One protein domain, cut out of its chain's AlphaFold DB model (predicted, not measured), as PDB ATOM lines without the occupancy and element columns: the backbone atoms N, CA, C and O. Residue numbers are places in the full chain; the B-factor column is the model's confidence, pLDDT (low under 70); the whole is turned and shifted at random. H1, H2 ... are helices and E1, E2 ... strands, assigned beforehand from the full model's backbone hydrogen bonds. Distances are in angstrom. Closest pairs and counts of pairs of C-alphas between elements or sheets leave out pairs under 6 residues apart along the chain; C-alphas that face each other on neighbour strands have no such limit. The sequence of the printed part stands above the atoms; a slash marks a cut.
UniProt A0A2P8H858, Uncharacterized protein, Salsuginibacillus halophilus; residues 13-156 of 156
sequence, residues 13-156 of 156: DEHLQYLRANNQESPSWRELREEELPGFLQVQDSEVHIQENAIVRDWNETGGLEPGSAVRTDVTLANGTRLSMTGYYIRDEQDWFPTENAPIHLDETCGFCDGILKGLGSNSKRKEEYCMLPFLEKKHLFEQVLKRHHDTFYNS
ATOM      1  N   ASP A  13      57.423 204.008  -1.132       78.94
ATOM      2  CA  ASP A  13      57.714 202.651  -1.591       78.94
ATOM      3  C   ASP A  13      58.339 201.774  -0.499       78.94
ATOM      4  O   ASP A  13      57.973 200.609  -0.365       78.94
ATOM      5  N   GLU A  14      59.239 202.312   0.326       77.62
ATOM      6  CA  GLU A  14      59.864 201.552   1.416       77.62
ATOM      7  C   GLU A  14      58.881 201.264   2.547       77.62
ATOM      8  O   GLU A  14      58.839 200.147   3.062       77.62
ATOM      9  N   HIS A  15      58.045 202.239   2.915       78.88
ATOM     10  CA  HIS A  15      57.018 202.016   3.930       78.88
ATOM     11  C   HIS A  15      55.969 201.017   3.419       78.88
ATOM     12  O   HIS A  15      55.574 200.111   4.151       78.88
ATOM     13  N   LEU A  16      55.581 201.099   2.146       83.19
ATOM     14  CA  LEU A  16      54.693 200.122   1.524       83.19
ATOM     15  C   LEU A  16      55.313 198.715   1.509       83.19
ATOM     16  O   LEU A  16      54.653 197.742   1.882       83.19
ATOM     17  N   GLN A  17      56.591 198.594   1.139       83.94
ATOM     18  CA  GLN A  17      57.331 197.330   1.198       83.94
ATOM     19  C   GLN A  17      57.395 196.773   2.622       83.94
ATOM     20  O   GLN A  17      57.168 195.578   2.812       83.94
ATOM     21  N   TYR A  18      57.638 197.621   3.624       81.75
ATOM     22  CA  TYR A  18      57.623 197.224   5.030       81.75
ATOM     23  C   TYR A  18      56.256 196.668   5.447       81.75
ATOM     24  O   TYR A  18      56.192 195.576   6.016       81.75
ATOM     25  N   LEU A  19      55.157 197.363   5.127       81.75
ATOM     26  CA  LEU A  19      53.806 196.898   5.456       81.75
ATOM     27  C   LEU A  19      53.518 195.532   4.820       81.75
ATOM     28  O   LEU A  19      52.990 194.634   5.477       81.75
ATOM     29  N   ARG A  20      53.923 195.350   3.561       84.81
ATOM     30  CA  ARG A  20      53.771 194.092   2.819       84.81
ATOM     31  C   ARG A  20      54.596 192.962   3.424       84.81
ATOM     32  O   ARG A  20      54.068 191.875   3.636       84.81
ATOM     33  N   ALA A  21      55.864 193.219   3.742       84.12
ATOM     34  CA  ALA A  21      56.767 192.234   4.334       84.12
ATOM     35  C   ALA A  21      56.294 191.752   5.716       84.12
ATOM     36  O   ALA A  21      56.564 190.615   6.096       84.12
ATOM     37  N   ASN A  22      55.562 192.595   6.449       83.25
ATOM     38  CA  ASN A  22      55.058 192.295   7.789       83.25
ATOM     39  C   ASN A  22      53.571 191.889   7.817       83.25
ATOM     40  O   ASN A  22      53.000 191.780   8.899       83.25
ATOM     41  N   ASN A  23      52.935 191.652   6.660       84.38
ATOM     42  CA  ASN A  23      51.503 191.323   6.546       84.38
ATOM     43  C   ASN A  23      50.568 192.356   7.215       84.38
ATOM     44  O   ASN A  23      49.522 192.006   7.760       84.38
ATOM     45  N   GLN A  24      50.951 193.634   7.184       84.12
ATOM     46  CA  GLN A  24      50.183 194.760   7.733       84.12
ATOM     47  C   GLN A  24      49.345 195.488   6.669       84.12
ATOM     48  O   GLN A  24      48.661 196.464   6.967       84.12
ATOM     49  N   GLU A  25      49.379 195.016   5.422       87.50
ATOM     50  CA  GLU A  25      48.504 195.456   4.337       87.50
ATOM     51  C   GLU A  25      47.430 194.389   4.084       87.50
ATOM     52  O   GLU A  25      47.754 193.232   3.813       87.50
ATOM     53  N   SER A  26      46.148 194.765   4.170       87.00
ATOM     54  CA  SER A  26      45.060 193.855   3.796       87.00
ATOM     55  C   SER A  26      44.986 193.684   2.271       87.00
ATOM     56  O   SER A  26      45.361 194.603   1.542       87.00
ATOM     57  N   PRO A  27      44.433 192.563   1.763       87.12
ATOM     58  CA  PRO A  27      44.259 192.355   0.323       87.12
ATOM     59  C   PRO A  27      43.496 193.492  -0.370       87.12
ATOM     60  O   PRO A  27      43.927 193.962  -1.415       87.12
ATOM     61  N   SER A  28      42.433 193.997   0.261       86.25
ATOM     62  CA  SER A  28      41.649 195.125  -0.254       86.25
ATOM     63  C   SER A  28      42.458 196.419  -0.375       86.25
ATOM     64  O   SER A  28      42.308 197.150  -1.344       86.25
ATOM     65  N   TRP A  29      43.340 196.710   0.587       87.50
ATOM     66  CA  TRP A  29      44.212 197.885   0.523       87.50
ATOM     67  C   TRP A  29      45.317 197.731  -0.519       87.50
ATOM     68  O   TRP A  29      45.710 198.722  -1.131       87.50
ATOM     69  N   ARG A  30      45.804 196.504  -0.730       89.38
ATOM     70  CA  ARG A  30      46.757 196.211  -1.801       89.38
ATOM     71  C   ARG A  30      46.141 196.484  -3.172       89.38
ATOM     72  O   ARG A  30      46.734 197.235  -3.936       89.38
ATOM     73  N   GLU A  31      44.969 195.915  -3.444       90.06
ATOM     74  CA  GLU A  31      44.233 196.101  -4.703       90.06
ATOM     75  C   GLU A  31      43.978 197.590  -4.969       90.06
ATOM     76  O   GLU A  31      44.362 198.120  -6.008       90.06
ATOM     77  N   LEU A  32      43.491 198.317  -3.957       90.31
ATOM     78  CA  LEU A  32      43.281 199.762  -4.030       90.31
ATOM     79  C   LEU A  32      44.546 200.543  -4.430       90.31
ATOM     80  O   LEU A  32      44.479 201.487  -5.216       90.31
ATOM     81  N   ARG A  33      45.702 200.178  -3.860       90.62
ATOM     82  CA  ARG A  33      47.001 200.819  -4.132       90.62
ATOM     83  C   ARG A  33      47.566 200.487  -5.502       90.62
ATOM     84  O   ARG A  33      48.366 201.262  -6.017       90.62
ATOM     85  N   GLU A  34      47.183 199.352  -6.063       90.25
ATOM     86  CA  GLU A  34      47.659 198.892  -7.363       90.25
ATOM     87  C   GLU A  34      46.774 199.406  -8.504       90.25
ATOM     88  O   GLU A  34      47.294 199.695  -9.581       90.25
ATOM     89  N   GLU A  35      45.475 199.599  -8.259       89.88
ATOM     90  CA  GLU A  35      44.502 199.881  -9.320       89.88
ATOM     91  C   GLU A  35      43.927 201.306  -9.285       89.88
ATOM     92  O   GLU A  35      43.884 201.977 -10.316       89.88
ATOM     93  N   GLU A  36      43.506 201.804  -8.118       88.88
ATOM     94  CA  GLU A  36      42.720 203.049  -8.023       88.88
ATOM     95  C   GLU A  36      43.535 204.251  -7.525       88.88
ATOM     96  O   GLU A  36      43.480 205.349  -8.093       88.88
ATOM     97  N   LEU A  37      44.315 204.062  -6.456       90.94
ATOM     98  CA  LEU A  37      45.069 205.145  -5.827       90.94
ATOM     99  C   LEU A  37      46.116 205.803  -6.733       90.94
ATOM    100  O   LEU A  37      46.250 207.022  -6.618       90.94
ATOM    101  N   PRO A  38      46.833 205.104  -7.636       90.88
ATOM    102  CA  PRO A  38      47.807 205.760  -8.506       90.88
ATOM    103  C   PRO A  38      47.188 206.875  -9.360       90.88
ATOM    104  O   PRO A  38      47.782 207.940  -9.506       90.88
ATOM    105  N   GLY A  39      45.967 206.664  -9.867       90.31
ATOM    106  CA  GLY A  39      45.230 207.690 -10.608       90.31
ATOM    107  C   GLY A  39      44.740 208.825  -9.708       90.31
ATOM    108  O   GLY A  39      44.821 209.994 -10.079       90.31
ATOM    109  N   PHE A  40      44.271 208.501  -8.498       92.12
ATOM    110  CA  PHE A  40      43.834 209.505  -7.523       92.12
ATOM    111  C   PHE A  40      44.983 210.410  -7.047       92.12
ATOM    112  O   PHE A  40      44.796 211.621  -6.940       92.12
ATOM    113  N   LEU A  41      46.159 209.845  -6.757       94.06
ATOM    114  CA  LEU A  41      47.296 210.540  -6.140       94.06
ATOM    115  C   LEU A  41      48.131 211.372  -7.120       94.06
ATOM    116  O   LEU A  41      49.127 211.976  -6.721       94.06
ATOM    117  N   GLN A  42      47.746 211.424  -8.394       94.94
ATOM    118  CA  GLN A  42      48.460 212.205  -9.388       94.94
ATOM    119  C   GLN A  42      48.331 213.705  -9.088       94.94
ATOM    120  O   GLN A  42      47.260 214.296  -9.237       94.94
ATOM    121  N   VAL A  43      49.440 214.332  -8.690       95.50
ATOM    122  CA  VAL A  43      49.510 215.781  -8.456       95.50
ATOM    123  C   VAL A  43      49.476 216.513  -9.798       95.50
ATOM    124  O   VAL A  43      50.357 216.329 -10.636       95.50
ATOM    125  N   GLN A  44      48.459 217.351  -9.993       96.56
ATOM    126  CA  GLN A  44      48.333 218.231 -11.155       96.56
ATOM    127  C   GLN A  44      49.041 219.564 -10.907       96.56
ATOM    128  O   GLN A  44      49.785 220.040 -11.767       96.56
ATOM    129  N   ASP A  45      48.826 220.145  -9.726       96.75
ATOM    130  CA  ASP A  45      49.468 221.390  -9.322       96.75
ATOM    131  C   ASP A  45      49.692 221.466  -7.811       96.75
ATOM    132  O   ASP A  45      49.046 220.747  -7.042       96.75
ATOM    133  N   SER A  46      50.617 222.325  -7.383       95.81
ATOM    134  CA  SER A  46      50.862 222.559  -5.962       95.81
ATOM    135  C   SER A  46      51.510 223.904  -5.668       95.81
ATOM    136  O   SER A  46      52.364 224.379  -6.414       95.81
ATOM    137  N   GLU A  47      51.158 224.453  -4.510       95.00
ATOM    138  CA  GLU A  47      51.736 225.662  -3.929       95.00
ATOM    139  C   GLU A  47      52.369 225.337  -2.574       95.00
ATOM    140  O   GLU A  47      51.910 224.445  -1.850       95.00
ATOM    141  N   VAL A  48      53.437 226.058  -2.227       90.38
ATOM    142  CA  VAL A  48      54.174 225.872  -0.973       90.38
ATOM    143  C   VAL A  48      54.281 227.189  -0.212       90.38
ATOM    144  O   VAL A  48      54.561 228.239  -0.786       90.38
ATOM    145  N   HIS A  49      54.075 227.125   1.100       88.56
ATOM    146  CA  HIS A  49      54.214 228.252   2.014       88.56
ATOM    147  C   HIS A  49      55.119 227.846   3.174       88.56
ATOM    148  O   HIS A  49      54.788 226.925   3.925       88.56
ATOM    149  N   ILE A  50      56.244 228.544   3.323       84.69
ATOM    150  CA  ILE A  50      57.246 228.278   4.359       84.69
ATOM    151  C   ILE A  50      57.084 229.295   5.489       84.69
ATOM    152  O   ILE A  50      57.032 230.502   5.257       84.69
ATOM    153  N   GLN A  51      57.010 228.800   6.720       83.00
ATOM    154  CA  GLN A  51      57.016 229.595   7.939       83.00
ATOM    155  C   GLN A  51      58.308 229.315   8.712       83.00
ATOM    156  O   GLN A  51      58.395 228.308   9.410       83.00
ATOM    157  N   GLU A  52      59.280 230.227   8.625       77.56
ATOM    158  CA  GLU A  52      60.643 230.058   9.170       77.56
ATOM    159  C   GLU A  52      60.749 230.100  10.706       77.56
ATOM    160  O   GLU A  52      61.770 229.718  11.266       77.56
ATOM    161  N   ASN A  53      59.706 230.573  11.395       75.25
ATOM    162  CA  ASN A  53      59.685 230.754  12.853       75.25
ATOM    163  C   ASN A  53      58.628 229.864  13.525       75.25
ATOM    164  O   ASN A  53      57.866 230.318  14.382       75.25
ATOM    165  N   ALA A  54      58.514 228.614  13.082       76.62
ATOM    166  CA  ALA A  54      57.605 227.653  13.686       76.62
ATOM    167  C   ALA A  54      58.254 226.980  14.904       76.62
ATOM    168  O   ALA A  54      59.469 226.809  14.971       76.62
ATOM    169  N   ILE A  55      57.426 226.567  15.864       78.31
ATOM    170  CA  ILE A  55      57.860 225.669  16.934       78.31
ATOM    171  C   ILE A  55      57.617 224.245  16.453       78.31
ATOM    172  O   ILE A  55      56.469 223.844  16.246       78.31
ATOM    173  N   VAL A  56      58.698 223.499  16.260       73.44
ATOM    174  CA  VAL A  56      58.675 222.124  15.760       73.44
ATOM    175  C   VAL A  56      59.139 221.175  16.851       73.44
ATOM    176  O   VAL A  56      59.813 221.575  17.799       73.44
ATOM    177  N   ARG A  57      58.722 219.914  16.760       70.06
ATOM    178  CA  ARG A  57      59.210 218.885  17.671       70.06
ATOM    179  C   ARG A  57      60.447 218.236  17.068       70.06
ATOM    180  O   ARG A  57      60.353 217.668  15.982       70.06
ATOM    181  N   ASP A  58      61.538 218.273  17.813       68.12
ATOM    182  CA  ASP A  58      62.755 217.533  17.513       68.12
ATOM    183  C   ASP A  58      62.518 216.045  17.789       68.12
ATOM    184  O   ASP A  58      62.475 215.607  18.939       68.12
ATOM    185  N   TRP A  59      62.320 215.257  16.738       64.81
ATOM    186  CA  TRP A  59      62.179 213.805  16.854       64.81
ATOM    187  C   TRP A  59      63.523 213.059  16.801       64.81
ATOM    188  O   TRP A  59      63.532 211.848  17.025       64.81
ATOM    189  N   ASN A  60      64.630 213.761  16.534       60.03
ATOM    190  CA  ASN A  60      65.952 213.182  16.312       60.03
ATOM    191  C   ASN A  60      66.771 213.083  17.604       60.03
ATOM    192  O   ASN A  60      67.416 212.055  17.828       60.03
ATOM    193  N   GLU A  61      66.741 214.102  18.467       58.97
ATOM    194  CA  GLU A  61      67.567 214.121  19.680       58.97
ATOM    195  C   GLU A  61      66.748 214.053  20.972       58.97
ATOM    196  O   GLU A  61      66.954 213.160  21.798       58.97
ATOM    197  N   THR A  62      65.828 214.994  21.178       63.84
ATOM    198  CA  THR A  62      65.291 215.280  22.519       63.84
ATOM    199  C   THR A  62      63.804 214.985  22.700       63.84
ATOM    200  O   THR A  62      63.346 214.840  23.836       63.84
ATOM    201  N   GLY A  63      63.016 214.926  21.620       66.62
ATOM    202  CA  GLY A  63      61.548 214.979  21.696       66.62
ATOM    203  C   GLY A  63      61.011 216.359  22.106       66.62
ATOM    204  O   GLY A  63      59.800 216.511  22.310       66.62
ATOM    205  N   GLY A  64      61.904 217.340  22.284       73.94
ATOM    206  CA  GLY A  64      61.624 218.690  22.752       73.94
ATOM    207  C   GLY A  64      61.052 219.589  21.661       73.94
ATOM    208  O   GLY A  64      60.957 219.212  20.497       73.94
ATOM    209  N   LEU A  65      60.623 220.784  22.061       78.31
ATOM    210  CA  LEU A  65      60.179 221.819  21.132       78.31
ATOM    211  C   LEU A  65      61.350 222.748  20.812       78.31
ATOM    212  O   LEU A  65      61.946 223.309  21.732       78.31
ATOM    213  N   GLU A  66      61.632 222.947  19.531       76.25
ATOM    214  CA  GLU A  66      62.707 223.807  19.044       76.25
ATOM    215  C   GLU A  66      62.224 224.753  17.931       76.25
ATOM    216  O   GLU A  66      61.186 224.504  17.306       76.25
ATOM    217  N   PRO A  67      62.935 225.868  17.679       74.56
ATOM    218  CA  PRO A  67      62.695 226.689  16.502       74.56
ATOM    219  C   PRO A  67      63.055 225.919  15.230       74.56
ATOM    220  O   PRO A  67      64.172 225.432  15.081       74.56
ATOM    221  N   GLY A  68      62.125 225.874  14.288       76.62
ATOM    222  CA  GLY A  68      62.331 225.294  12.970       76.62
ATOM    223  C   GLY A  68      61.376 225.911  11.965       76.62
ATOM    224  O   GLY A  68      60.807 226.980  12.192       76.62
ATOM    225  N   SER A  69      61.175 225.226  10.848       77.88
ATOM    226  CA  SER A  69      60.267 225.696   9.812       77.88
ATOM    227  C   SER A  69      59.058 224.784   9.685       77.88
ATOM    228  O   SER A  69      59.164 223.562   9.738       77.88
ATOM    229  N   ALA A  70      57.886 225.374   9.496       80.06
ATOM    230  CA  ALA A  70      56.697 224.640   9.090       80.06
ATOM    231  C   ALA A  70      56.412 224.936   7.626       80.06
ATOM    232  O   ALA A  70      56.595 226.060   7.160       80.06
ATOM    233  N   VAL A  71      55.943 223.927   6.909       82.38
ATOM    234  CA  VAL A  71      55.576 224.064   5.510       82.38
ATOM    235  C   VAL A  71      54.153 223.604   5.336       82.38
ATOM    236  O   VAL A  71      53.781 222.475   5.667       82.38
ATOM    237  N   ARG A  72      53.348 224.515   4.807       88.44
ATOM    238  CA  ARG A  72      52.022 224.210   4.302       88.44
ATOM    239  C   ARG A  72      52.117 224.027   2.797       88.44
ATOM    240  O   ARG A  72      52.726 224.840   2.109       88.44
ATOM    241  N   THR A  73      51.499 222.965   2.309       89.88
ATOM    242  CA  THR A  73      51.400 222.659   0.888       89.88
ATOM    243  C   THR A  73      49.937 222.535   0.513       89.88
ATOM    244  O   THR A  73      49.232 221.700   1.088       89.88
ATOM    245  N   ASP A  74      49.514 223.307  -0.473       95.44
ATOM    246  CA  ASP A  74      48.183 223.204  -1.050       95.44
ATOM    247  C   ASP A  74      48.332 222.466  -2.385       95.44
ATOM    248  O   ASP A  74      49.121 222.864  -3.240       95.44
ATOM    249  N   VAL A  75      47.644 221.335  -2.543       96.31
ATOM    250  CA  VAL A  75      47.792 220.445  -3.703       96.31
ATOM    251  C   VAL A  75      46.473 220.313  -4.435       96.31
ATOM    252  O   VAL A  75      45.418 220.178  -3.813       96.31
ATOM    253  N   THR A  76      46.551 220.301  -5.760       97.38
ATOM    254  CA  THR A  76      45.445 219.963  -6.652       97.38
ATOM    255  C   THR A  76      45.781 218.650  -7.346       97.38
ATOM    256  O   THR A  76      46.814 218.535  -8.008       97.38
ATOM    257  N   LEU A  77      44.925 217.645  -7.176       96.44
ATOM    258  CA  LEU A  77      45.067 216.332  -7.807       96.44
ATOM    259  C   LEU A  77      44.384 216.316  -9.179       96.44
ATOM    260  O   LEU A  77      43.489 217.117  -9.437       96.44
ATOM    261  N   ALA A  78      44.761 215.375 -10.044       94.12
ATOM    262  CA  ALA A  78      44.276 215.285 -11.428       94.12
ATOM    263  C   ALA A  78      42.748 215.133 -11.564       94.12
ATOM    264  O   ALA A  78      42.173 215.471 -12.595       94.12
ATOM    265  N   ASN A  79      42.076 214.645 -10.520       91.31
ATOM    266  CA  ASN A  79      40.616 214.549 -10.466       91.31
ATOM    267  C   ASN A  79      39.931 215.813  -9.902       91.31
ATOM    268  O   ASN A  79      38.740 215.770  -9.601       91.31
ATOM    269  N   GLY A  80      40.676 216.903  -9.703       92.56
ATOM    270  CA  GLY A  80      40.187 218.164  -9.144       92.56
ATOM    271  C   GLY A  80      40.127 218.219  -7.615       92.56
ATOM    272  O   GLY A  80      39.732 219.243  -7.073       92.56
ATOM    273  N   THR A  81      40.520 217.162  -6.895       94.50
ATOM    274  CA  THR A  81      40.565 217.191  -5.421       94.50
ATOM    275  C   THR A  81      41.619 218.183  -4.942       94.50
ATOM    276  O   THR A  81      42.785 218.064  -5.322       94.50
ATOM    277  N   ARG A  82      41.233 219.108  -4.055       95.19
ATOM    278  CA  ARG A  82      42.147 220.089  -3.455       95.19
ATOM    279  C   ARG A  82      42.338 219.846  -1.962       95.19
ATOM    280  O   ARG A  82      41.366 219.780  -1.204       95.19
ATOM    281  N   LEU A  83      43.595 219.703  -1.540       94.75
ATOM    282  CA  LEU A  83      43.977 219.402  -0.158       94.75
ATOM    283  C   LEU A  83      45.054 220.371   0.331       94.75
ATOM    284  O   LEU A  83      46.033 220.608  -0.365       94.75
ATOM    285  N   SER A  84      44.916 220.855   1.558       93.56
ATOM    286  CA  SER A  84      45.980 221.510   2.317       93.56
ATOM    287  C   SER A  84      46.607 220.500   3.266       93.56
ATOM    288  O   SER A  84      45.919 219.763   3.980       93.56
ATOM    289  N   MET A  85      47.929 220.463   3.298       90.94
ATOM    290  CA  MET A  85      48.685 219.585   4.174       90.94
ATOM    291  C   MET A  85      49.797 220.368   4.864       90.94
ATOM    292  O   MET A  85      50.387 221.269   4.279       90.94
ATOM    293  N   THR A  86      50.125 220.000   6.102       84.56
ATOM    294  CA  THR A  86      51.244 220.606   6.844       84.56
ATOM    295  C   THR A  86      52.329 219.580   7.154       84.56
ATOM    296  O   THR A  86      52.026 218.437   7.518       84.56
ATOM    297  N   GLY A  87      53.584 219.989   7.017       79.81
ATOM    298  CA  GLY A  87      54.782 219.269   7.430       79.81
ATOM    299  C   GLY A  87      55.750 220.202   8.153       79.81
ATOM    300  O   GLY A  87      55.577 221.420   8.132       79.81
ATOM    301  N   TYR A  88      56.749 219.631   8.809       76.75
ATOM    302  CA  TYR A  88      57.874 220.374   9.364       76.75
ATOM    303  C   TYR A  88      59.061 220.245   8.409       76.75
ATOM    304  O   TYR A  88      59.422 219.131   8.020       76.75
ATOM    305  N   TYR A  89      59.615 221.392   8.018       66.81
ATOM    306  CA  TYR A  89      60.859 221.490   7.266       66.81
ATOM    307  C   TYR A  89      62.022 221.481   8.249       66.81
ATOM    308  O   TYR A  89      62.065 222.290   9.183       66.81
ATOM    309  N   ILE A  90      62.956 220.565   8.019       60.69
ATOM    310  CA  ILE A  90      64.230 220.506   8.720       60.69
ATOM    311  C   ILE A  90      65.311 220.785   7.680       60.69
ATOM    312  O   ILE A  90      65.167 220.482   6.500       60.69
ATOM    313  N   ARG A  91      66.359 221.471   8.129       54.41
ATOM    314  CA  ARG A  91      67.364 222.143   7.297       54.41
ATOM    315  C   ARG A  91      68.077 221.223   6.295       54.41
ATOM    316  O   ARG A  91      68.596 221.723   5.300       54.41
ATOM    317  N   ASP A  92      68.109 219.920   6.550       59.62
ATOM    318  CA  ASP A  92      68.778 218.947   5.694       59.62
ATOM    319  C   ASP A  92      67.802 218.320   4.690       59.62
ATOM    320  O   ASP A  92      66.697 217.920   5.042       59.62
ATOM    321  N   GLU A  93      68.251 218.131   3.443       57.66
ATOM    322  CA  GLU A  93      67.499 217.446   2.368       57.66
ATOM    323  C   GLU A  93      67.026 216.036   2.765       57.66
ATOM    324  O   GLU A  93      66.142 215.466   2.133       57.66
ATOM    325  N   GLN A  94      67.609 215.467   3.825       60.50
ATOM    326  CA  GLN A  94      67.279 214.150   4.360       60.50
ATOM    327  C   GLN A  94      66.237 214.163   5.487       60.50
ATOM    328  O   GLN A  94      65.796 213.092   5.906       60.50
ATOM    329  N   ASP A  95      65.800 215.335   5.941       59.50
ATOM    330  CA  ASP A  95      64.918 215.458   7.091       59.50
ATOM    331  C   ASP A  95      63.660 216.249   6.715       59.50
ATOM    332  O   ASP A  95      63.606 217.478   6.719       59.50
ATOM    333  N   TRP A  96      62.591 215.519   6.397       63.12
ATOM    334  CA  TRP A  96      61.267 216.112   6.234       63.12
ATOM    335  C   TRP A  96      60.186 215.257   6.869       63.12
ATOM    336  O   TRP A  96      60.062 214.065   6.584       63.12
ATOM    337  N   PHE A  97      59.327 215.893   7.667       65.94
ATOM    338  CA  PHE A  97      58.320 215.186   8.449       65.94
ATOM    339  C   PHE A  97      56.927 215.742   8.163       65.94
ATOM    340  O   PHE A  97      56.563 216.803   8.680       65.94
ATOM    341  N   PRO A  98      56.091 215.047   7.366       67.94
ATOM    342  CA  PRO A  98      54.690 215.412   7.292       67.94
ATOM    343  C   PRO A  98      54.075 215.238   8.678       67.94
ATOM    344  O   PRO A  98      54.307 214.234   9.353       67.94
ATOM    345  N   THR A  99      53.268 216.208   9.099       69.62
ATOM    346  CA  THR A  99      52.541 216.092  10.368       69.62
ATOM    347  C   THR A  99      51.630 214.863  10.334       69.62
ATOM    348  O   THR A  99      51.170 214.451   9.269       69.62
ATOM    349  N   GLU A 100      51.301 214.287  11.486       71.94
ATOM    350  CA  GLU A 100      50.327 213.184  11.547       71.94
ATOM    351  C   GLU A 100      48.876 213.656  11.356       71.94
ATOM    352  O   GLU A 100      47.968 212.844  11.196       71.94
ATOM    353  N   ASN A 101      48.651 214.973  11.321       79.00
ATOM    354  CA  ASN A 101      47.328 215.557  11.124       79.00
ATOM    355  C   ASN A 101      46.737 215.137   9.774       79.00
ATOM    356  O   ASN A 101      47.445 215.073   8.771       79.00
ATOM    357  N   ALA A 102      45.434 214.893   9.707       83.81
ATOM    358  CA  ALA A 102      44.779 214.613   8.432       83.81
ATOM    359  C   ALA A 102      44.944 215.794   7.447       83.81
ATOM    360  O   ALA A 102      44.990 216.947   7.891       83.81
ATOM    361  N   PRO A 103      45.029 215.551   6.121       90.12
ATOM    362  CA  PRO A 103      44.907 216.624   5.138       90.12
ATOM    363  C   PRO A 103      43.581 217.362   5.325       90.12
ATOM    364  O   PRO A 103      42.577 216.754   5.691       90.12
ATOM    365  N   ILE A 104      43.564 218.655   5.043       91.62
ATOM    366  CA  ILE A 104      42.365 219.489   5.111       91.62
ATOM    367  C   ILE A 104      41.834 219.660   3.691       91.62
ATOM    368  O   ILE A 104      42.599 219.960   2.779       91.62
ATOM    369  N   HIS A 105      40.541 219.460   3.478       92.25
ATOM    370  CA  HIS A 105      39.905 219.752   2.200       92.25
ATOM    371  C   HIS A 105      39.861 221.260   1.965       92.25
ATOM    372  O   HIS A 105      39.448 222.014   2.844       92.25
ATOM    373  N   LEU A 106      40.243 221.686   0.766       90.94
ATOM    374  CA  LEU A 106      40.079 223.077   0.341       90.94
ATOM    375  C   LEU A 106      38.733 223.316  -0.358       90.94
ATOM    376  O   LEU A 106      38.295 224.459  -0.428       90.94
ATOM    377  N   ASP A 107      38.063 222.243  -0.799       88.94
ATOM    378  CA  ASP A 107      36.770 222.290  -1.487       88.94
ATOM    379  C   ASP A 107      35.741 221.305  -0.887       88.94
ATOM    380  O   ASP A 107      36.039 220.442  -0.052       88.94
ATOM    381  N   GLU A 108      34.492 221.394  -1.347       84.88
ATOM    382  CA  GLU A 108      33.369 220.538  -0.926       84.88
ATOM    383  C   GLU A 108      33.411 219.110  -1.498       84.88
ATOM    384  O   GLU A 108      32.708 218.229  -1.001       84.88
ATOM    385  N   THR A 109      34.292 218.834  -2.460       85.62
ATOM    386  CA  THR A 109      34.427 217.517  -3.101       85.62
ATOM    387  C   THR A 109      35.824 216.934  -2.929       85.62
ATOM    388  O   THR A 109      36.822 217.629  -3.115       85.62
ATOM    389  N   CYS A 110      35.911 215.637  -2.632       89.88
ATOM    390  CA  CYS A 110      37.170 214.903  -2.551       89.88
ATOM    391  C   CYS A 110      37.037 213.525  -3.201       89.88
ATOM    392  O   CYS A 110      36.266 212.689  -2.739       89.88
ATOM    393  N   GLY A 111      37.836 213.241  -4.229       89.12
ATOM    394  CA  GLY A 111      37.782 211.970  -4.957       89.12
ATOM    395  C   GLY A 111      38.043 210.740  -4.079       89.12
ATOM    396  O   GLY A 111      37.502 209.672  -4.351       89.12
ATOM    397  N   PHE A 112      38.794 210.889  -2.982       90.88
ATOM    398  CA  PHE A 112      39.003 209.806  -2.025       90.88
ATOM    399  C   PHE A 112      37.802 209.643  -1.092       90.88
ATOM    400  O   PHE A 112      37.217 208.568  -1.029       90.88
ATOM    401  N   CYS A 113      37.401 210.702  -0.383       88.12
ATOM    402  CA  CYS A 113      36.316 210.625   0.599       88.12
ATOM    403  C   CYS A 113      34.948 210.377  -0.052       88.12
ATOM    404  O   CYS A 113      34.138 209.632   0.496       88.12
ATOM    405  N   ASP A 114      34.679 211.010  -1.195       86.69
ATOM    406  CA  ASP A 114      33.389 210.963  -1.881       86.69
ATOM    407  C   ASP A 114      33.303 209.884  -2.957       86.69
ATOM    408  O   ASP A 114      32.197 209.437  -3.254       86.69
ATOM    409  N   GLY A 115      34.438 209.468  -3.523       85.25
ATOM    410  CA  GLY A 115      34.514 208.394  -4.511       85.25
ATOM    411  C   GLY A 115      34.936 207.082  -3.863       85.25
ATOM    412  O   GLY A 115      34.097 206.252  -3.517       85.25
ATOM    413  N   ILE A 116      36.244 206.930  -3.667       85.06
ATOM    414  CA  ILE A 116      36.886 205.671  -3.266       85.06
ATOM    415  C   ILE A 116      36.301 205.117  -1.955       85.06
ATOM    416  O   ILE A 116      35.840 203.980  -1.883       85.06
ATOM    417  N   LEU A 117      36.254 205.933  -0.904       84.06
ATOM    418  CA  LEU A 117      35.855 205.495   0.431       84.06
ATOM    419  C   LEU A 117      34.355 205.167   0.531       84.06
ATOM    420  O   LEU A 117      33.981 204.221   1.226       84.06
ATOM    421  N   LYS A 118      33.492 205.901  -0.190       80.25
ATOM    422  CA  LYS A 118      32.067 205.542  -0.321       80.25
ATOM    423  C   LYS A 118      31.892 204.258  -1.133       80.25
ATOM    424  O   LYS A 118      31.055 203.435  -0.767       80.25
ATOM    425  N   GLY A 119      32.697 204.059  -2.181       75.69
ATOM    426  CA  GLY A 119      32.738 202.823  -2.971       75.69
ATOM    427  C   GLY A 119      33.082 201.587  -2.134       75.69
ATOM    428  O   GLY A 119      32.473 200.537  -2.310       75.69
ATOM    429  N   LEU A 120      33.951 201.741  -1.130       73.56
ATOM    430  CA  LEU A 120      34.293 200.701  -0.147       73.56
ATOM    431  C   LEU A 120      33.188 200.421   0.898       73.56
ATOM    432  O   LEU A 120      33.416 199.688   1.861       73.56
ATOM    433  N   GLY A 121      31.992 201.000   0.748       64.88
ATOM    434  CA  GLY A 121      30.860 200.785   1.654       64.88
ATOM    435  C   GLY A 121      30.950 201.559   2.971       64.88
ATOM    436  O   GLY A 121      30.194 201.280   3.906       64.88
ATOM    437  N   SER A 122      31.855 202.538   3.076       65.75
ATOM    438  CA  SER A 122      31.909 203.397   4.255       65.75
ATOM    439  C   SER A 122      30.748 204.394   4.250       65.75
ATOM    440  O   SER A 122      30.670 205.293   3.414       65.75
ATOM    441  N   ASN A 123      29.881 204.290   5.259       57.19
ATOM    442  CA  ASN A 123      28.817 205.263   5.537       57.19
ATOM    443  C   ASN A 123      29.322 206.514   6.280       57.19
ATOM    444  O   ASN A 123      28.520 207.299   6.795       57.19
ATOM    445  N   SER A 124      30.640 206.702   6.399       54.59
ATOM    446  CA  SER A 124      31.191 207.868   7.082       54.59
ATOM    447  C   SER A 124      30.847 209.134   6.301       54.59
ATOM    448  O   SER A 124      31.429 209.414   5.252       54.59
ATOM    449  N   LYS A 125      29.916 209.931   6.834       54.41
ATOM    450  CA  LYS A 125      29.770 211.331   6.429       54.41
ATOM    451  C   LYS A 125      31.127 212.007   6.618       54.41
ATOM    452  O   LYS A 125      31.704 211.912   7.703       54.41
ATOM    453  N   ARG A 126      31.631 212.657   5.565       64.75
ATOM    454  CA  ARG A 126      32.807 213.532   5.626       64.75
ATOM    455  C   ARG A 126      32.643 214.443   6.848       64.75
ATOM    456  O   ARG A 126      31.686 215.209   6.906       64.75
ATOM    457  N   LYS A 127      33.530 214.328   7.843       56.81
ATOM    458  CA  LYS A 127      33.660 215.368   8.874       56.81
ATOM    459  C   LYS A 127      34.215 216.573   8.130       56.81
ATOM    460  O   LYS A 127      35.277 216.449   7.536       56.81
ATOM    461  N   GLU A 128      33.440 217.646   8.075       67.00
ATOM    462  CA  GLU A 128      33.329 218.569   6.934       67.00
ATOM    463  C   GLU A 128      34.647 219.190   6.424       67.00
ATOM    464  O   GLU A 128      34.699 219.609   5.270       67.00
ATOM    465  N   GLU A 129      35.743 219.113   7.183       81.00
ATOM    466  CA  GLU A 129      37.043 219.710   6.852       81.00
ATOM    467  C   GLU A 129      38.185 218.707   6.596       81.00
ATOM    468  O   GLU A 129      39.059 219.004   5.791       81.00
ATOM    469  N   TYR A 130      38.203 217.510   7.199       88.75
ATOM    470  CA  TYR A 130      39.379 216.618   7.136       88.75
ATOM    471  C   TYR A 130      39.227 215.481   6.127       88.75
ATOM    472  O   TYR A 130      38.213 214.779   6.092       88.75
ATOM    473  N   CYS A 131      40.273 215.261   5.339       89.62
ATOM    474  CA  CYS A 131      40.391 214.144   4.419       89.62
ATOM    475  C   CYS A 131      40.729 212.856   5.162       89.62
ATOM    476  O   CYS A 131      41.615 212.816   6.012       89.62
ATOM    477  N   MET A 132      40.051 211.777   4.783       89.06
ATOM    478  CA  MET A 132      40.283 210.434   5.314       89.06
ATOM    479  C   MET A 132      41.442 209.713   4.608       89.06
ATOM    480  O   MET A 132      41.627 208.516   4.823       89.06
ATOM    481  N   LEU A 133      42.194 210.415   3.750       89.62
ATOM    482  CA  LEU A 133      43.351 209.860   3.057       89.62
ATOM    483  C   LEU A 133      44.356 209.332   4.092       89.62
ATOM    484  O   LEU A 133      44.751 210.094   4.983       89.62
ATOM    485  N   PRO A 134      44.782 208.059   4.008       87.19
ATOM    486  CA  PRO A 134      45.659 207.511   5.021       87.19
ATOM    487  C   PRO A 134      47.036 208.172   4.995       87.19
ATOM    488  O   PRO A 134      47.477 208.775   4.015       87.19
ATOM    489  N   PHE A 135      47.737 208.048   6.120       83.31
ATOM    490  CA  PHE A 135      49.012 208.719   6.340       83.31
ATOM    491  C   PHE A 135      50.082 208.363   5.301       83.31
ATOM    492  O   PHE A 135      50.897 209.212   4.947       83.31
ATOM    493  N   LEU A 136      50.082 207.124   4.797       85.56
ATOM    494  CA  LEU A 136      51.035 206.683   3.781       85.56
ATOM    495  C   LEU A 136      50.823 207.429   2.453       85.56
ATOM    496  O   LEU A 136      51.773 207.918   1.853       85.56
ATOM    497  N   GLU A 137      49.580 207.572   2.018       89.94
ATOM    498  CA  GLU A 137      49.231 208.280   0.790       89.94
ATOM    499  C   GLU A 137      49.398 209.796   0.955       89.94
ATOM    500  O   GLU A 137      49.892 210.469   0.053       89.94
ATOM    501  N   LYS A 138      49.095 210.341   2.141       88.12
ATOM    502  CA  LYS A 138      49.449 211.724   2.496       88.12
ATOM    503  C   LYS A 138      50.959 211.969   2.352       88.12
ATOM    504  O   LYS A 138      51.364 212.979   1.780       88.12
ATOM    505  N   LYS A 139      51.790 211.061   2.878       84.19
ATOM    506  CA  LYS A 139      53.256 211.109   2.744       84.19
ATOM    507  C   LYS A 139      53.676 211.143   1.278       84.19
ATOM    508  O   LYS A 139      54.469 212.000   0.907       84.19
ATOM    509  N   HIS A 140      53.091 210.277   0.452       88.50
ATOM    510  CA  HIS A 140      53.352 210.265  -0.984       88.50
ATOM    511  C   HIS A 140      53.072 211.622  -1.637       88.50
ATOM    512  O   HIS A 140      53.920 212.136  -2.359       88.50
ATOM    513  N   LEU A 141      51.915 212.237  -1.362       90.62
ATOM    514  CA  LEU A 141      51.590 213.552  -1.926       90.62
ATOM    515  C   LEU A 141      52.623 214.610  -1.522       90.62
ATOM    516  O   LEU A 141      53.050 215.396  -2.365       90.62
ATOM    517  N   PHE A 142      53.078 214.594  -0.269       85.94
ATOM    518  CA  PHE A 142      54.169 215.460   0.173       85.94
ATOM    519  C   PHE A 142      55.470 215.232  -0.599       85.94
ATOM    520  O   PHE A 142      56.069 216.205  -1.044       85.94
ATOM    521  N   GLU A 143      55.890 213.980  -0.808       83.88
ATOM    522  CA  GLU A 143      57.085 213.661  -1.608       83.88
ATOM    523  C   GLU A 143      57.003 214.258  -3.011       83.88
ATOM    524  O   GLU A 143      57.984 214.808  -3.511       83.88
ATOM    525  N   GLN A 144      55.838 214.159  -3.653       88.88
ATOM    526  CA  GLN A 144      55.641 214.708  -4.993       88.88
ATOM    527  C   GLN A 144      55.727 216.237  -4.996       88.88
ATOM    528  O   GLN A 144      56.336 216.813  -5.900       88.88
ATOM    529  N   VAL A 145      55.179 216.904  -3.975       88.12
ATOM    530  CA  VAL A 145      55.310 218.360  -3.822       88.12
ATOM    531  C   VAL A 145      56.770 218.757  -3.613       88.12
ATOM    532  O   VAL A 145      57.246 219.656  -4.298       88.12
ATOM    533  N   LEU A 146      57.499 218.068  -2.733       81.19
ATOM    534  CA  LEU A 146      58.919 218.341  -2.483       81.19
ATOM    535  C   LEU A 146      59.767 218.182  -3.743       81.19
ATOM    536  O   LEU A 146      60.581 219.046  -4.041       81.19
ATOM    537  N   LYS A 147      59.540 217.114  -4.518       84.88
ATOM    538  CA  LYS A 147      60.222 216.901  -5.804       84.88
ATOM    539  C   LYS A 147      59.934 218.028  -6.795       84.88
ATOM    540  O   LYS A 147      60.840 218.467  -7.493       84.88
ATOM    541  N   ARG A 148      58.683 218.495  -6.864       89.44
ATOM    542  CA  ARG A 148      58.267 219.568  -7.781       89.44
ATOM    543  C   ARG A 148      58.837 220.934  -7.395       89.44
ATOM    544  O   ARG A 148      59.131 221.726  -8.279       89.44
ATOM    545  N   HIS A 149      58.983 221.195  -6.099       85.50
ATOM    546  CA  HIS A 149      59.448 222.473  -5.546       85.50
ATOM    547  C   HIS A 149      60.874 222.387  -4.987       85.50
ATOM    548  O   HIS A 149      61.238 223.182  -4.127       85.50
ATOM    549  N   HIS A 150      61.678 221.425  -5.455       82.62
ATOM    550  CA  HIS A 150      63.022 221.158  -4.925       82.62
ATOM    551  C   HIS A 150      63.891 222.422  -4.902       82.62
ATOM    552  O   HIS A 150      64.439 222.763  -3.857       82.62
ATOM    553  N   ASP A 151      63.903 223.181  -6.001       80.88
ATOM    554  CA  ASP A 151      64.678 224.422  -6.100       80.88
ATOM    555  C   ASP A 151      64.259 225.470  -5.059       80.88
ATOM    556  O   ASP A 151      65.112 226.129  -4.470       80.88
ATOM    557  N   THR A 152      62.956 225.583  -4.786       77.81
ATOM    558  CA  THR A 152      62.400 226.496  -3.775       77.81
ATOM    559  C   THR A 152      62.858 226.139  -2.361       77.81
ATOM    560  O   THR A 152      62.952 227.022  -1.515       77.81
ATOM    561  N   PHE A 153      63.109 224.855  -2.085       71.62
ATOM    562  CA  PHE A 153      63.481 224.376  -0.753       71.62
ATOM    563  C   PHE A 153      64.991 224.273  -0.523       71.62
ATOM    564  O   PHE A 153      65.421 224.365   0.627       71.62
ATOM    565  N   TYR A 154      65.784 224.036  -1.572       68.50
ATOM    566  CA  TYR A 154      67.192 223.645  -1.417       68.50
ATOM    567  C   TYR A 154      68.187 224.463  -2.246       68.50
ATOM    568  O   TYR A 154      69.380 224.405  -1.960       68.50
ATOM    569  N   ASN A 155      67.725 225.233  -3.236       66.00
ATOM    570  CA  ASN A 155      68.594 226.012  -4.129       66.00
ATOM    571  C   ASN A 155      68.378 227.535  -4.015       66.00
ATOM    572  O   ASN A 155      68.836 228.281  -4.883       66.00
ATOM    573  N   SER A 156      67.689 227.987  -2.961       54.31
ATOM    574  CA  SER A 156      67.462 229.400  -2.618       54.31
ATOM    575  C   SER A 156      68.619 230.029  -1.847       54.31
ATOM    576  O   SER A 156      69.057 229.398  -0.857       54.31
TER     577      SER A 156
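AT A GLANCE: This is residues 13 to 156 of the 156 residues of an uncharacterized protein of Salsuginibacillus halophilus (UniProt A0A2P8H858). A twisted sheet of four strands curls round one helix, H5, which lies in its hollow near the middle of the domain. The short helices H1, H2 and H3 make a loose arc off the sheet, from beside the first end of H5 to the start of E1; H4 lies beyond H3, between two long links, and H6 follows H5 at the other end of the domain. The printed part has 144 residues with six named helices and four named strands, in the order H1 H2 H3 E1 E2 E3 E4 H4 H5 H6. The sheet has the order E1, E2, E3, E4, all antiparallel, and the class is mixed, helices and strands. The whole is compact, with a radius of gyration of the C-alphas of 16.1 A and spans of 44 by 36 by 27 A.

HOW THE PARTS SIT: Strands E1, residues 43 to 57, E2, residues 65 to 77, E3, residues 82 to 89, and E4, residues 96 to 98, form a meander, each the antiparallel neighbour of the one before, in three hairpins. E1 bends by 98 degrees at residue 53 and E2 by 68 degrees at residue 68. N 49 and O 72 are 2.8 A apart between E1 and E2, N 73 and O 85 2.8 A between E2 and E3, and N 88 and O 97 2.8 A between E3 and E4, each within hydrogen-bond range. Residues 104 to 105 pair antiparallel with residues 83 to 84 of E3. H5, residues 135 to 148, is on one face of the sheet, making two layers, a sheet and a helix; its closest C-alphas to E1 are those of Val 145 and Ser 46, 6.5 A, and to E4 those of Lys 139 and Pro 98, 6.4 A. H6, residues 150 to 154, is only just on the sheet, with 5 pairs of C-alphas within 10 A, and only grazes it with residues 152 to 153. H1, residues 13 to 21, is close to H5 but not clearly touching, the closest C-alphas being His 15 and Leu 136, 7.6 A, at a shallow tilt of 24 degrees, opposite ways. H2, residues 27 to 35, and H3, residues 37 to 40, meet only through their link. H4, residues 111 to 119, is close to H3 but not clearly touching, C-alphas Gly 111 and Phe 40 being closest at 7.0 A. Every O i to N i+4 pair is within hydrogen-bond range in H1, H2, H5 and H6, and 3 of 5 in H4; H3 is too short for one.

IN THESE COORDINATES: H1 begins at C-alpha 13 (57.714, 202.651, -1.591). From first to last C-alpha E1 measures 28.0 A, E2 33.1 A, E3 21.6 A and H5 20.1 A. H5 begins at C-alpha 135 (49.012, 208.719, 6.340), and H6 ends at C-alpha 154 (67.192, 223.645, -1.417).

THE WHOLE: The C-alphas farthest apart are those of Gly 121 and Ser 156, 46.7 A. The printed part has no cut. The links E4 to H4 and H4 to H5 are long, with 12 and 15 residues. Mean pLDDT of the printed part is 81.4; residues 58 to 63, 89 to 99, 121 to 128 and 154 to 156 are under 70.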